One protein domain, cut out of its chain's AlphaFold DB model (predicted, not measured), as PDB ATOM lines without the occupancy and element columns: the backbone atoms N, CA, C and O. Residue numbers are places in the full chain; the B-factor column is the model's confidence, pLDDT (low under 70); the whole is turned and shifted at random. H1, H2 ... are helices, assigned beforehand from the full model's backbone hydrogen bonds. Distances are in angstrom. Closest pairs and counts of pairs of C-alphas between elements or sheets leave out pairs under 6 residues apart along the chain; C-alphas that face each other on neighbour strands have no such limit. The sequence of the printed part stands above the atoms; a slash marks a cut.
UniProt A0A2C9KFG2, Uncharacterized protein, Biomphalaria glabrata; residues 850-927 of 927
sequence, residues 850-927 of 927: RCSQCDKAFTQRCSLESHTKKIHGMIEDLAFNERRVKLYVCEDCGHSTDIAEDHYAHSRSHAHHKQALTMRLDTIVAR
ATOM      1  N   ARG A 850       2.342 -10.466  -5.566       91.69
ATOM      2  CA  ARG A 850       2.880 -11.032  -6.823       91.69
ATOM      3  C   ARG A 850       4.040 -10.191  -7.361       91.69
ATOM      4  O   ARG A 850       3.977  -8.968  -7.339       91.69
ATOM      5  N   CYS A 851       5.091 -10.846  -7.851       95.31
ATOM      6  CA  CYS A 851       6.163 -10.172  -8.576       95.31
ATOM      7  C   CYS A 851       5.692  -9.741  -9.976       95.31
ATOM      8  O   CYS A 851       4.979 -10.480 -10.651       95.31
ATOM      9  N   SER A 852       6.109  -8.558 -10.426       94.12
ATOM     10  CA  SER A 852       5.851  -8.065 -11.787       94.12
ATOM     11  C   SER A 852       6.741  -8.727 -12.846       94.12
ATOM     12  O   SER A 852       6.397  -8.723 -14.022       94.12
ATOM     13  N   GLN A 853       7.870  -9.314 -12.431       95.88
ATOM     14  CA  GLN A 853       8.894  -9.883 -13.315       95.88
ATOM     15  C   GLN A 853       8.854 -11.421 -13.416       95.88
ATOM     16  O   GLN A 853       9.574 -12.001 -14.227       95.88
ATOM     17  N   CYS A 854       8.058 -12.106 -12.585       96.75
ATOM     18  CA  CYS A 854       7.732 -13.528 -12.751       96.75
ATOM     19  C   CYS A 854       6.502 -13.929 -11.919       96.75
ATOM     20  O   CYS A 854       6.135 -13.253 -10.962       96.75
ATOM     21  N   ASP A 855       5.913 -15.094 -12.195       94.38
ATOM     22  CA  ASP A 855       4.687 -15.585 -11.537       94.38
ATOM     23  C   ASP A 855       4.817 -15.959 -10.046       94.38
ATOM     24  O   ASP A 855       3.913 -16.553  -9.454       94.38
ATOM     25  N   LYS A 856       5.933 -15.618  -9.396       95.44
ATOM     26  CA  LYS A 856       6.139 -15.885  -7.973       95.44
ATOM     27  C   LYS A 856       5.339 -14.893  -7.132       95.44
ATOM     28  O   LYS A 856       5.659 -13.710  -7.039       95.44
ATOM     29  N   ALA A 857       4.302 -15.415  -6.488       93.56
ATOM     30  CA  ALA A 857       3.520 -14.712  -5.482       93.56
ATOM     31  C   ALA A 857       4.032 -14.982  -4.060       93.56
ATOM     32  O   ALA A 857       4.567 -16.056  -3.773       93.56
ATOM     33  N   PHE A 858       3.824 -14.050  -3.133       93.88
ATOM     34  CA  PHE A 858       4.295 -14.131  -1.751       93.88
ATOM     35  C   PHE A 858       3.196 -13.750  -0.753       93.88
ATOM     36  O   PHE A 858       2.296 -12.965  -1.039       93.88
ATOM     37  N   THR A 859       3.280 -14.331   0.441       92.31
ATOM     38  CA  THR A 859       2.359 -14.083   1.565       92.31
ATOM     39  C   THR A 859       2.750 -12.855   2.389       92.31
ATOM     40  O   THR A 859       1.938 -12.330   3.144       92.31
ATOM     41  N   GLN A 860       3.996 -12.395   2.254       91.19
ATOM     42  CA  GLN A 860       4.572 -11.270   2.986       91.19
ATOM     43  C   GLN A 860       5.371 -10.385   2.030       91.19
ATOM     44  O   GLN A 860       6.164 -10.894   1.233       91.19
ATOM     45  N   ARG A 861       5.226  -9.061   2.149       90.06
ATOM     46  CA  ARG A 861       5.884  -8.105   1.247       90.06
ATOM     47  C   ARG A 861       7.415  -8.156   1.318       90.06
ATOM     48  O   ARG A 861       8.069  -8.112   0.288       90.06
ATOM     49  N   CYS A 862       7.994  -8.388   2.497       92.38
ATOM     50  CA  CYS A 862       9.442  -8.588   2.657       92.38
ATOM     51  C   CYS A 862       9.980  -9.821   1.897       92.38
ATOM     52  O   CYS A 862      11.150  -9.855   1.511       92.38
ATOM     53  N   SER A 863       9.137 -10.831   1.646       95.69
ATOM     54  CA  SER A 863       9.497 -11.982   0.808       95.69
ATOM     55  C   SER A 863       9.449 -11.638  -0.683       95.69
ATOM     56  O   SER A 863      10.278 -12.151  -1.428       95.69
ATOM     57  N   LEU A 864       8.551 -10.737  -1.106       95.44
ATOM     58  CA  LEU A 864       8.556 -10.162  -2.455       95.44
ATOM     59  C   LEU A 864       9.777  -9.251  -2.663       95.44
ATOM     60  O   LEU A 864      10.542  -9.486  -3.587       95.44
ATOM     61  N   GLU A 865      10.027  -8.294  -1.767       94.12
ATOM     62  CA  GLU A 865      11.143  -7.332  -1.854       94.12
ATOM     63  C   GLU A 865      12.520  -8.012  -1.822       94.12
ATOM     64  O   GLU A 865      13.443  -7.643  -2.546       94.12
ATOM     65  N   SER A 866      12.676  -9.058  -1.005       96.12
ATOM     66  CA  SER A 866      13.901  -9.862  -1.025       96.12
ATOM     67  C   SER A 866      13.982 -10.804  -2.230       96.12
ATOM     68  O   SER A 866      15.081 -11.240  -2.564       96.12
ATOM     69  N   HIS A 867      12.873 -11.094  -2.914       97.00
ATOM     70  CA  HIS A 867      12.854 -11.844  -4.167       97.00
ATOM     71  C   HIS A 867      13.175 -10.958  -5.381       97.00
ATOM     72  O   HIS A 867      14.051 -11.342  -6.156       97.00
ATOM     73  N   THR A 868      12.547  -9.786  -5.532       96.19
ATOM     74  CA  THR A 868      12.853  -8.816  -6.600       96.19
ATOM     75  C   THR A 868      14.330  -8.442  -6.558       96.19
ATOM     76  O   THR A 868      15.040  -8.641  -7.548       96.19
ATOM     77  N   LYS A 869      14.846  -8.100  -5.371       95.31
ATOM     78  CA  LYS A 869      16.261  -7.762  -5.171       95.31
ATOM     79  C   LYS A 869      17.236  -8.915  -5.439       95.31
ATOM     80  O   LYS A 869      18.324  -8.668  -5.948       95.31
ATOM     81  N   LYS A 870      16.892 -10.169  -5.102       97.00
ATOM     82  CA  LYS A 870      17.801 -11.328  -5.277       97.00
ATOM     83  C   LYS A 870      17.735 -11.991  -6.652       97.00
ATOM     84  O   LYS A 870      18.729 -12.571  -7.068       97.00
ATOM     85  N   ILE A 871      16.572 -11.991  -7.303       97.44
ATOM     86  CA  ILE A 871      16.323 -12.761  -8.536       97.44
ATOM     87  C   ILE A 871      16.261 -11.860  -9.770       97.44
ATOM     88  O   ILE A 871      16.684 -12.281 -10.840       97.44
ATOM     89  N   HIS A 872      15.772 -10.628  -9.621       96.75
ATOM     90  CA  HIS A 872      15.618  -9.676 -10.725       96.75
ATOM     91  C   HIS A 872      16.579  -8.480 -10.620       96.75
ATOM     92  O   HIS A 872      16.575  -7.621 -11.490       96.75
ATOM     93  N   GLY A 873      17.375  -8.392  -9.545       96.12
ATOM     94  CA  GLY A 873      18.264  -7.257  -9.256       96.12
ATOM     95  C   GLY A 873      17.540  -5.951  -8.897       96.12
ATOM     96  O   GLY A 873      18.181  -4.995  -8.470       96.12
ATOM     97  N   MET A 874      16.212  -5.917  -9.029       91.94
ATOM     98  CA  MET A 874      15.388  -4.733  -8.814       91.94
ATOM     99  C   MET A 874      15.258  -4.430  -7.325       91.94
ATOM    100  O   MET A 874      14.758  -5.243  -6.547       91.94
ATOM    101  N   ILE A 875      15.695  -3.237  -6.942       88.31
ATOM    102  CA  ILE A 875      15.363  -2.623  -5.663       88.31
ATOM    103  C   ILE A 875      14.069  -1.840  -5.906       88.31
ATOM    104  O   ILE A 875      14.007  -1.051  -6.840       88.31
ATOM    105  N   GLU A 876      13.024  -2.086  -5.115       81.25
ATOM    106  CA  GLU A 876      11.866  -1.184  -5.083       81.25
ATOM    107  C   GLU A 876      12.292   0.092  -4.345       81.25
ATOM    108  O   GLU A 876      12.721  -0.001  -3.192       81.25
ATOM    109  N   ASP A 877      12.174   1.259  -4.990       81.19
ATOM    110  CA  ASP A 877      12.602   2.578  -4.481       81.19
ATOM    111  C   ASP A 877      11.675   3.142  -3.381       81.19
ATOM    112  O   ASP A 877      11.280   4.304  -3.382       81.19
ATOM    113  N   LEU A 878      11.310   2.288  -2.425       79.44
ATOM    114  CA  LEU A 878      10.543   2.633  -1.232       79.44
ATOM    115  C   LEU A 878      11.460   3.322  -0.225       79.44
ATOM    116  O   LEU A 878      12.487   2.757   0.174       79.44
ATOM    117  N   ALA A 879      11.066   4.497   0.255       77.50
ATOM    118  CA  ALA A 879      11.832   5.194   1.274       77.50
ATOM    119  C   ALA A 879      11.839   4.413   2.604       77.50
ATOM    120  O   ALA A 879      10.933   3.639   2.939       77.50
ATOM    121  N   PHE A 880      12.898   4.602   3.393       76.38
ATOM    122  CA  PHE A 880      13.041   3.930   4.683       76.38
ATOM    123  C   PHE A 880      11.888   4.317   5.628       76.38
ATOM    124  O   PHE A 880      11.666   5.495   5.895       76.38
ATOM    125  N   ASN A 881      11.169   3.311   6.140       78.62
ATOM    126  CA  ASN A 881       9.931   3.436   6.930       78.62
ATOM    127  C   ASN A 881       8.716   4.064   6.210       78.62
ATOM    128  O   ASN A 881       7.745   4.439   6.871       78.62
ATOM    129  N   GLU A 882       8.712   4.137   4.879       84.25
ATOM    130  CA  GLU A 882       7.555   4.617   4.120       84.25
ATOM    131  C   GLU A 882       6.314   3.733   4.333       84.25
ATOM    132  O   GLU A 882       6.356   2.500   4.202       84.25
ATOM    133  N   ARG A 883       5.176   4.362   4.664       75.00
ATOM    134  CA  ARG A 883       3.898   3.658   4.829       75.00
ATOM    135  C   ARG A 883       3.353   3.246   3.465       75.00
ATOM    136  O   ARG A 883       2.645   4.002   2.811       75.00
ATOM    137  N   ARG A 884       3.660   2.012   3.076       77.88
ATOM    138  CA  ARG A 884       3.111   1.363   1.879       77.88
ATOM    139  C   ARG A 884       1.578   1.342   1.916       77.88
ATOM    140  O   ARG A 884       0.988   1.159   2.982       77.88
ATOM    141  N   VAL A 885       0.956   1.463   0.741       85.38
ATOM    142  CA  VAL A 885      -0.504   1.402   0.584       85.38
ATOM    143  C   VAL A 885      -1.046   0.083   1.148       85.38
ATOM    144  O   VAL A 885      -0.456  -0.987   0.962       85.38
ATOM    145  N   LYS A 886      -2.154   0.169   1.889       89.62
ATOM    146  CA  LYS A 886      -2.795  -0.971   2.549       89.62
ATOM    147  C   LYS A 886      -3.550  -1.795   1.508       89.62
ATOM    148  O   LYS A 886      -4.610  -1.379   1.066       89.62
ATOM    149  N   LEU A 887      -3.028  -2.972   1.166       91.69
ATOM    150  CA  LEU A 887      -3.742  -3.906   0.296       91.69
ATOM    151  C   LEU A 887      -4.936  -4.535   1.029       91.69
ATOM    152  O   LEU A 887      -4.795  -5.059   2.137       91.69
ATOM    153  N   TYR A 888      -6.089  -4.515   0.374       94.12
ATOM    154  CA  TYR A 888      -7.323  -5.185   0.757       94.12
ATOM    155  C   TYR A 888      -7.465  -6.456  -0.082       94.12
ATOM    156  O   TYR A 888      -7.260  -6.433  -1.293       94.12
ATOM    157  N   VAL A 889      -7.779  -7.587   0.553       94.00
ATOM    158  CA  VAL A 889      -7.793  -8.904  -0.105       94.00
ATOM    159  C   VAL A 889      -9.146  -9.568   0.118       94.00
ATOM    160  O   VAL A 889      -9.628  -9.641   1.246       94.00
ATOM    161  N   CYS A 890      -9.790 -10.016  -0.954       94.50
ATOM    162  CA  CYS A 890     -11.044 -10.757  -0.903       94.50
ATOM    163  C   CYS A 890     -10.789 -12.193  -0.428       94.50
ATOM    164  O   CYS A 890      -9.962 -12.897  -1.005       94.50
ATOM    165  N   GLU A 891     -11.512 -12.637   0.599       90.81
ATOM    166  CA  GLU A 891     -11.337 -13.977   1.171       90.81
ATOM    167  C   GLU A 891     -11.932 -15.081   0.276       90.81
ATOM    168  O   GLU A 891     -11.341 -16.153   0.171       90.81
ATOM    169  N   ASP A 892     -13.027 -14.802  -0.445       89.81
ATOM    170  CA  ASP A 892     -13.709 -15.778  -1.314       89.81
ATOM    171  C   ASP A 892     -12.894 -16.182  -2.559       89.81
ATOM    172  O   ASP A 892     -13.003 -17.316  -3.028       89.81
ATOM    173  N   CYS A 893     -12.083 -15.272  -3.123       90.81
ATOM    174  CA  CYS A 893     -11.337 -15.544  -4.363       90.81
ATOM    175  C   CYS A 893      -9.881 -15.049  -4.420       90.81
ATOM    176  O   CYS A 893      -9.189 -15.303  -5.406       90.81
ATOM    177  N   GLY A 894      -9.388 -14.354  -3.391       88.38
ATOM    178  CA  GLY A 894      -8.007 -13.870  -3.324       88.38
ATOM    179  C   GLY A 894      -7.681 -12.643  -4.186       88.38
ATOM    180  O   GLY A 894      -6.511 -12.271  -4.258       88.38
ATOM    181  N   HIS A 895      -8.671 -12.005  -4.823       91.44
ATOM    182  CA  HIS A 895      -8.483 -10.720  -5.509       91.44
ATOM    183  C   HIS A 895      -7.978  -9.651  -4.529       91.44
ATOM    184  O   HIS A 895      -8.468  -9.569  -3.401       91.44
ATOM    185  N   SER A 896      -7.002  -8.847  -4.949       93.00
ATOM    186  CA  SER A 896      -6.344  -7.851  -4.101       93.00
ATOM    187  C   SER A 896      -6.322  -6.479  -4.762       93.00
ATOM    188  O   SER A 896      -5.764  -6.345  -5.853       93.00
ATOM    189  N   THR A 897      -6.852  -5.477  -4.068       94.12
ATOM    190  CA  THR A 897      -6.834  -4.060  -4.455       94.12
ATOM    191  C   THR A 897      -6.083  -3.250  -3.401       94.12
ATOM    192  O   THR A 897      -5.859  -3.710  -2.281       94.12
ATOM    193  N   ASP A 898      -5.664  -2.041  -3.740       94.31
ATOM    194  CA  ASP A 898      -5.139  -1.042  -2.805       94.31
ATOM    195  C   ASP A 898      -6.229  -0.049  -2.353       94.31
ATOM    196  O   ASP A 898      -6.218   0.413  -1.210       94.31
ATOM    197  N   ILE A 899      -7.226   0.193  -3.209       95.75
ATOM    198  CA  ILE A 899      -8.463   0.918  -2.898       95.75
ATOM    199  C   ILE A 899      -9.437   0.020  -2.111       95.75
ATOM    200  O   ILE A 899      -9.706  -1.129  -2.477       95.75
ATOM    201  N   ALA A 900      -9.997   0.560  -1.022       95.56
ATOM    202  CA  ALA A 900     -10.949  -0.142  -0.155       95.56
ATOM    203  C   ALA A 900     -12.343  -0.294  -0.793       95.56
ATOM    204  O   ALA A 900     -13.012  -1.307  -0.610       95.56
ATOM    205  N   GLU A 901     -12.785   0.717  -1.537       95.44
ATOM    206  CA  GLU A 901     -14.101   0.764  -2.182       95.44
ATOM    207  C   GLU A 901     -14.247  -0.334  -3.241       95.44
ATOM    208  O   GLU A 901     -15.235  -1.071  -3.217       95.44
ATOM    209  N   ASP A 902     -13.213  -0.544  -4.064       95.69
ATOM    210  CA  ASP A 902     -13.142  -1.656  -5.015       95.69
ATOM    211  C   ASP A 902     -13.201  -3.019  -4.316       95.69
ATOM    212  O   ASP A 902     -13.905  -3.916  -4.775       95.69
ATOM    213  N   HIS A 903     -12.529  -3.181  -3.167       95.44
ATOM    214  CA  HIS A 903     -12.607  -4.413  -2.369       95.44
ATOM    215  C   HIS A 903     -14.027  -4.678  -1.861       95.44
ATOM    216  O   HIS A 903     -14.506  -5.810  -1.963       95.44
ATOM    217  N   TYR A 904     -14.736  -3.652  -1.382       94.62
ATOM    218  CA  TYR A 904     -16.126  -3.789  -0.939       94.62
ATOM    219  C   TYR A 904     -17.094  -4.044  -2.105       94.62
ATOM    220  O   TYR A 904     -17.980  -4.892  -1.980       94.62
ATOM    221  N   ALA A 905     -16.927  -3.369  -3.245       95.12
ATOM    222  CA  ALA A 905     -17.723  -3.604  -4.451       95.12
ATOM    223  C   ALA A 905     -17.509  -5.027  -4.993       95.12
ATOM    224  O   ALA A 905     -18.467  -5.761  -5.250       95.12
ATOM    225  N   HIS A 906     -16.251  -5.461  -5.067       93.81
ATOM    226  CA  HIS A 906     -15.868  -6.816  -5.436       93.81
ATOM    227  C   HIS A 906     -16.418  -7.862  -4.448       93.81
ATOM    228  O   HIS A 906     -16.985  -8.868  -4.871       93.81
ATOM    229  N   SER A 907     -16.325  -7.624  -3.137       94.44
ATOM    230  CA  SER A 907     -16.865  -8.520  -2.101       94.44
ATOM    231  C   SER A 907     -18.384  -8.702  -2.231       94.44
ATOM    232  O   SER A 907     -18.875  -9.830  -2.179       94.44
ATOM    233  N   ARG A 908     -19.131  -7.627  -2.524       92.12
ATOM    234  CA  ARG A 908     -20.576  -7.703  -2.816       92.12
ATOM    235  C   ARG A 908     -20.889  -8.543  -4.061       92.12
ATOM    236  O   ARG A 908     -21.917  -9.217  -4.085       92.12
ATOM    237  N   SER A 909     -20.006  -8.578  -5.064       92.38
ATOM    238  CA  SER A 909     -20.218  -9.419  -6.255       92.38
ATOM    239  C   SER A 909     -20.263 -10.922  -5.922       92.38
ATOM    240  O   SER A 909     -21.080 -11.649  -6.492       92.38
ATOM    241  N   HIS A 910     -19.490 -11.381  -4.925       87.06
ATOM    242  CA  HIS A 910     -19.551 -12.769  -4.445       87.06
ATOM    243  C   HIS A 910     -20.859 -13.084  -3.727       87.06
ATOM    244  O   HIS A 910     -21.374 -14.188  -3.890       87.06
ATOM    245  N   ALA A 911     -21.446 -12.127  -3.000       81.25
ATOM    246  CA  ALA A 911     -22.761 -12.310  -2.384       81.25
ATOM    247  C   ALA A 911     -23.843 -12.569  -3.447       81.25
ATOM    248  O   ALA A 911     -24.579 -13.551  -3.342       81.25
ATOM    249  N   HIS A 912     -23.873 -11.770  -4.519       78.19
ATOM    250  CA  HIS A 912     -24.799 -11.981  -5.637       78.19
ATOM    251  C   HIS A 912     -24.531 -13.289  -6.392       78.19
ATOM    252  O   HIS A 912     -25.471 -14.018  -6.703       78.19
ATOM    253  N   HIS A 913     -23.266 -13.642  -6.644       79.81
ATOM    254  CA  HIS A 913     -22.923 -14.910  -7.294       79.81
ATOM    255  C   HIS A 913     -23.322 -16.124  -6.435       79.81
ATOM    256  O   HIS A 913     -23.855 -17.105  -6.950       79.81
ATOM    257  N   LYS A 914     -23.140 -16.042  -5.111       80.81
ATOM    258  CA  LYS A 914     -23.535 -17.077  -4.145       80.81
ATOM    259  C   LYS A 914     -25.057 -17.229  -4.061       80.81
ATOM    260  O   LYS A 914     -25.533 -18.357  -4.107       80.81
ATOM    261  N   GLN A 915     -25.809 -16.127  -4.031       79.00
ATOM    262  CA  GLN A 915     -27.280 -16.131  -4.087       79.00
ATOM    263  C   GLN A 915     -27.811 -16.703  -5.413       79.00
ATOM    264  O   GLN A 915     -28.730 -17.519  -5.419       79.00
ATOM    265  N   ALA A 916     -27.199 -16.342  -6.544       76.00
ATOM    266  CA  ALA A 916     -27.559 -16.897  -7.848       76.00
ATOM    267  C   ALA A 916     -27.257 -18.406  -7.955       76.00
ATOM    268  O   ALA A 916     -27.954 -19.125  -8.671       76.00
ATOM    269  N   LEU A 917     -26.236 -18.899  -7.242       77.44
ATOM    270  CA  LEU A 917     -25.946 -20.328  -7.131       77.44
ATOM    271  C   LEU A 917     -26.929 -21.060  -6.211       77.44
ATOM    272  O   LEU A 917     -27.377 -22.134  -6.603       77.44
ATOM    273  N   THR A 918     -27.310 -20.506  -5.051       82.00
ATOM    274  CA  THR A 918     -28.323 -21.144  -4.188       82.00
ATOM    275  C   THR A 918     -29.660 -21.238  -4.913       82.00
ATOM    276  O   THR A 918     -30.125 -22.349  -5.124       82.00
ATOM    277  N   MET A 919     -30.179 -20.137  -5.475       76.62
ATOM    278  CA  MET A 919     -31.447 -20.166  -6.225       76.62
ATOM    279  C   MET A 919     -31.437 -21.169  -7.391       76.62
ATOM    280  O   MET A 919     -32.461 -21.785  -7.689       76.62
ATOM    281  N   ARG A 920     -30.290 -21.368  -8.057       77.06
ATOM    282  CA  ARG A 920     -30.139 -22.392  -9.105       77.06
ATOM    283  C   ARG A 920     -30.146 -23.813  -8.549       77.06
ATOM    284  O   ARG A 920     -30.745 -24.675  -9.181       77.06
ATOM    285  N   LEU A 921     -29.511 -24.060  -7.404       84.44
ATOM    286  CA  LEU A 921     -29.562 -25.354  -6.722       84.44
ATOM    287  C   LEU A 921     -30.978 -25.650  -6.215       84.44
ATOM    288  O   LEU A 921     -31.487 -26.728  -6.490       84.44
ATOM    289  N   ASP A 922     -31.648 -24.677  -5.601       84.56
ATOM    290  CA  ASP A 922     -33.036 -24.792  -5.139       84.56
ATOM    291  C   ASP A 922     -33.981 -25.115  -6.315       84.56
ATOM    292  O   ASP A 922     -34.813 -26.014  -6.230       84.56
ATOM    293  N   THR A 923     -33.780 -24.465  -7.471       84.44
ATOM    294  CA  THR A 923     -34.525 -24.740  -8.718       84.44
ATOM    295  C   THR A 923     -34.220 -26.122  -9.318       84.44
ATOM    296  O   THR A 923     -35.039 -26.647 -10.068       84.44
ATOM    297  N   ILE A 924     -33.057 -26.715  -9.029       86.75
ATOM    298  CA  ILE A 924     -32.699 -28.080  -9.455       86.75
ATOM    299  C   ILE A 924     -33.250 -29.123  -8.474       86.75
ATOM    300  O   ILE A 924     -33.662 -30.185  -8.913       86.75
ATOM    301  N   VAL A 925     -33.292 -28.827  -7.172       87.81
ATOM    302  CA  VAL A 925     -33.871 -29.706  -6.138       87.81
ATOM    303  C   VAL A 925     -35.406 -29.728  -6.199       87.81
ATOM    304  O   VAL A 925     -36.022 -30.715  -5.811       87.81
ATOM    305  N   ALA A 926     -36.028 -28.669  -6.721       79.56
ATOM    306  CA  ALA A 926     -37.467 -28.586  -6.977       79.56
ATOM    307  C   ALA A 926     -37.911 -29.176  -8.341       79.56
ATOM    308  O   ALA A 926     -39.018 -28.873  -8.794       79.56
ATOM    309  N   ARG A 927     -37.060 -29.962  -9.019       79.00
ATOM    310  CA  ARG A 927     -37.303 -30.575 -10.340       79.00
ATOM    311  C   ARG A 927     -37.021 -32.074 -10.342       79.00
ATOM    312  O   ARG A 927     -37.755 -32.758 -11.085       79.00
TER     313      ARG A 927
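AT A GLANCE: This is residues 850 to 927 of the 927 residues of an uncharacterized protein of Biomphalaria glabrata (UniProt A0A2C9KFG2). A looped stretch, residues 850 to 860, with the short helix H1 beside it makes a small head at one end; a long link leads to a small turn, residues 888 to 897, beside the first part of the long helix H2, whose residues 912 to 925 stick out. The printed part has 78 residues with two named helices, H1 then H2, and no named strand. The class is all helix, though under half of the residues are in named elements. The whole is extended, with a radius of gyration of the C-alphas of 18.9 A and spans of 60 by 25 by 15 A.

HOW THE PARTS SIT: H1, residues 861 to 872, and H2, residues 900 to 925, are apart. Residues 888 to 889 pair with residues 896 to 897, antiparallel. Every O i to N i+4 pair is within hydrogen-bond range in H1, and 20 of 22 in H2.

IN THESE COORDINATES: H1 begins at C-alpha 861 (5.884, -8.105, 1.247) and is 15.5 A long. H2 is 37.9 A long and ends at C-alpha 925 (-33.871, -29.706, -6.138).

THE WHOLE: The C-alphas farthest apart, Phe 880 and Arg 927, are 62.9 A apart. The link is long, 27 residues. The printed part has no cut, and no printed residue is under 70 in pLDDT.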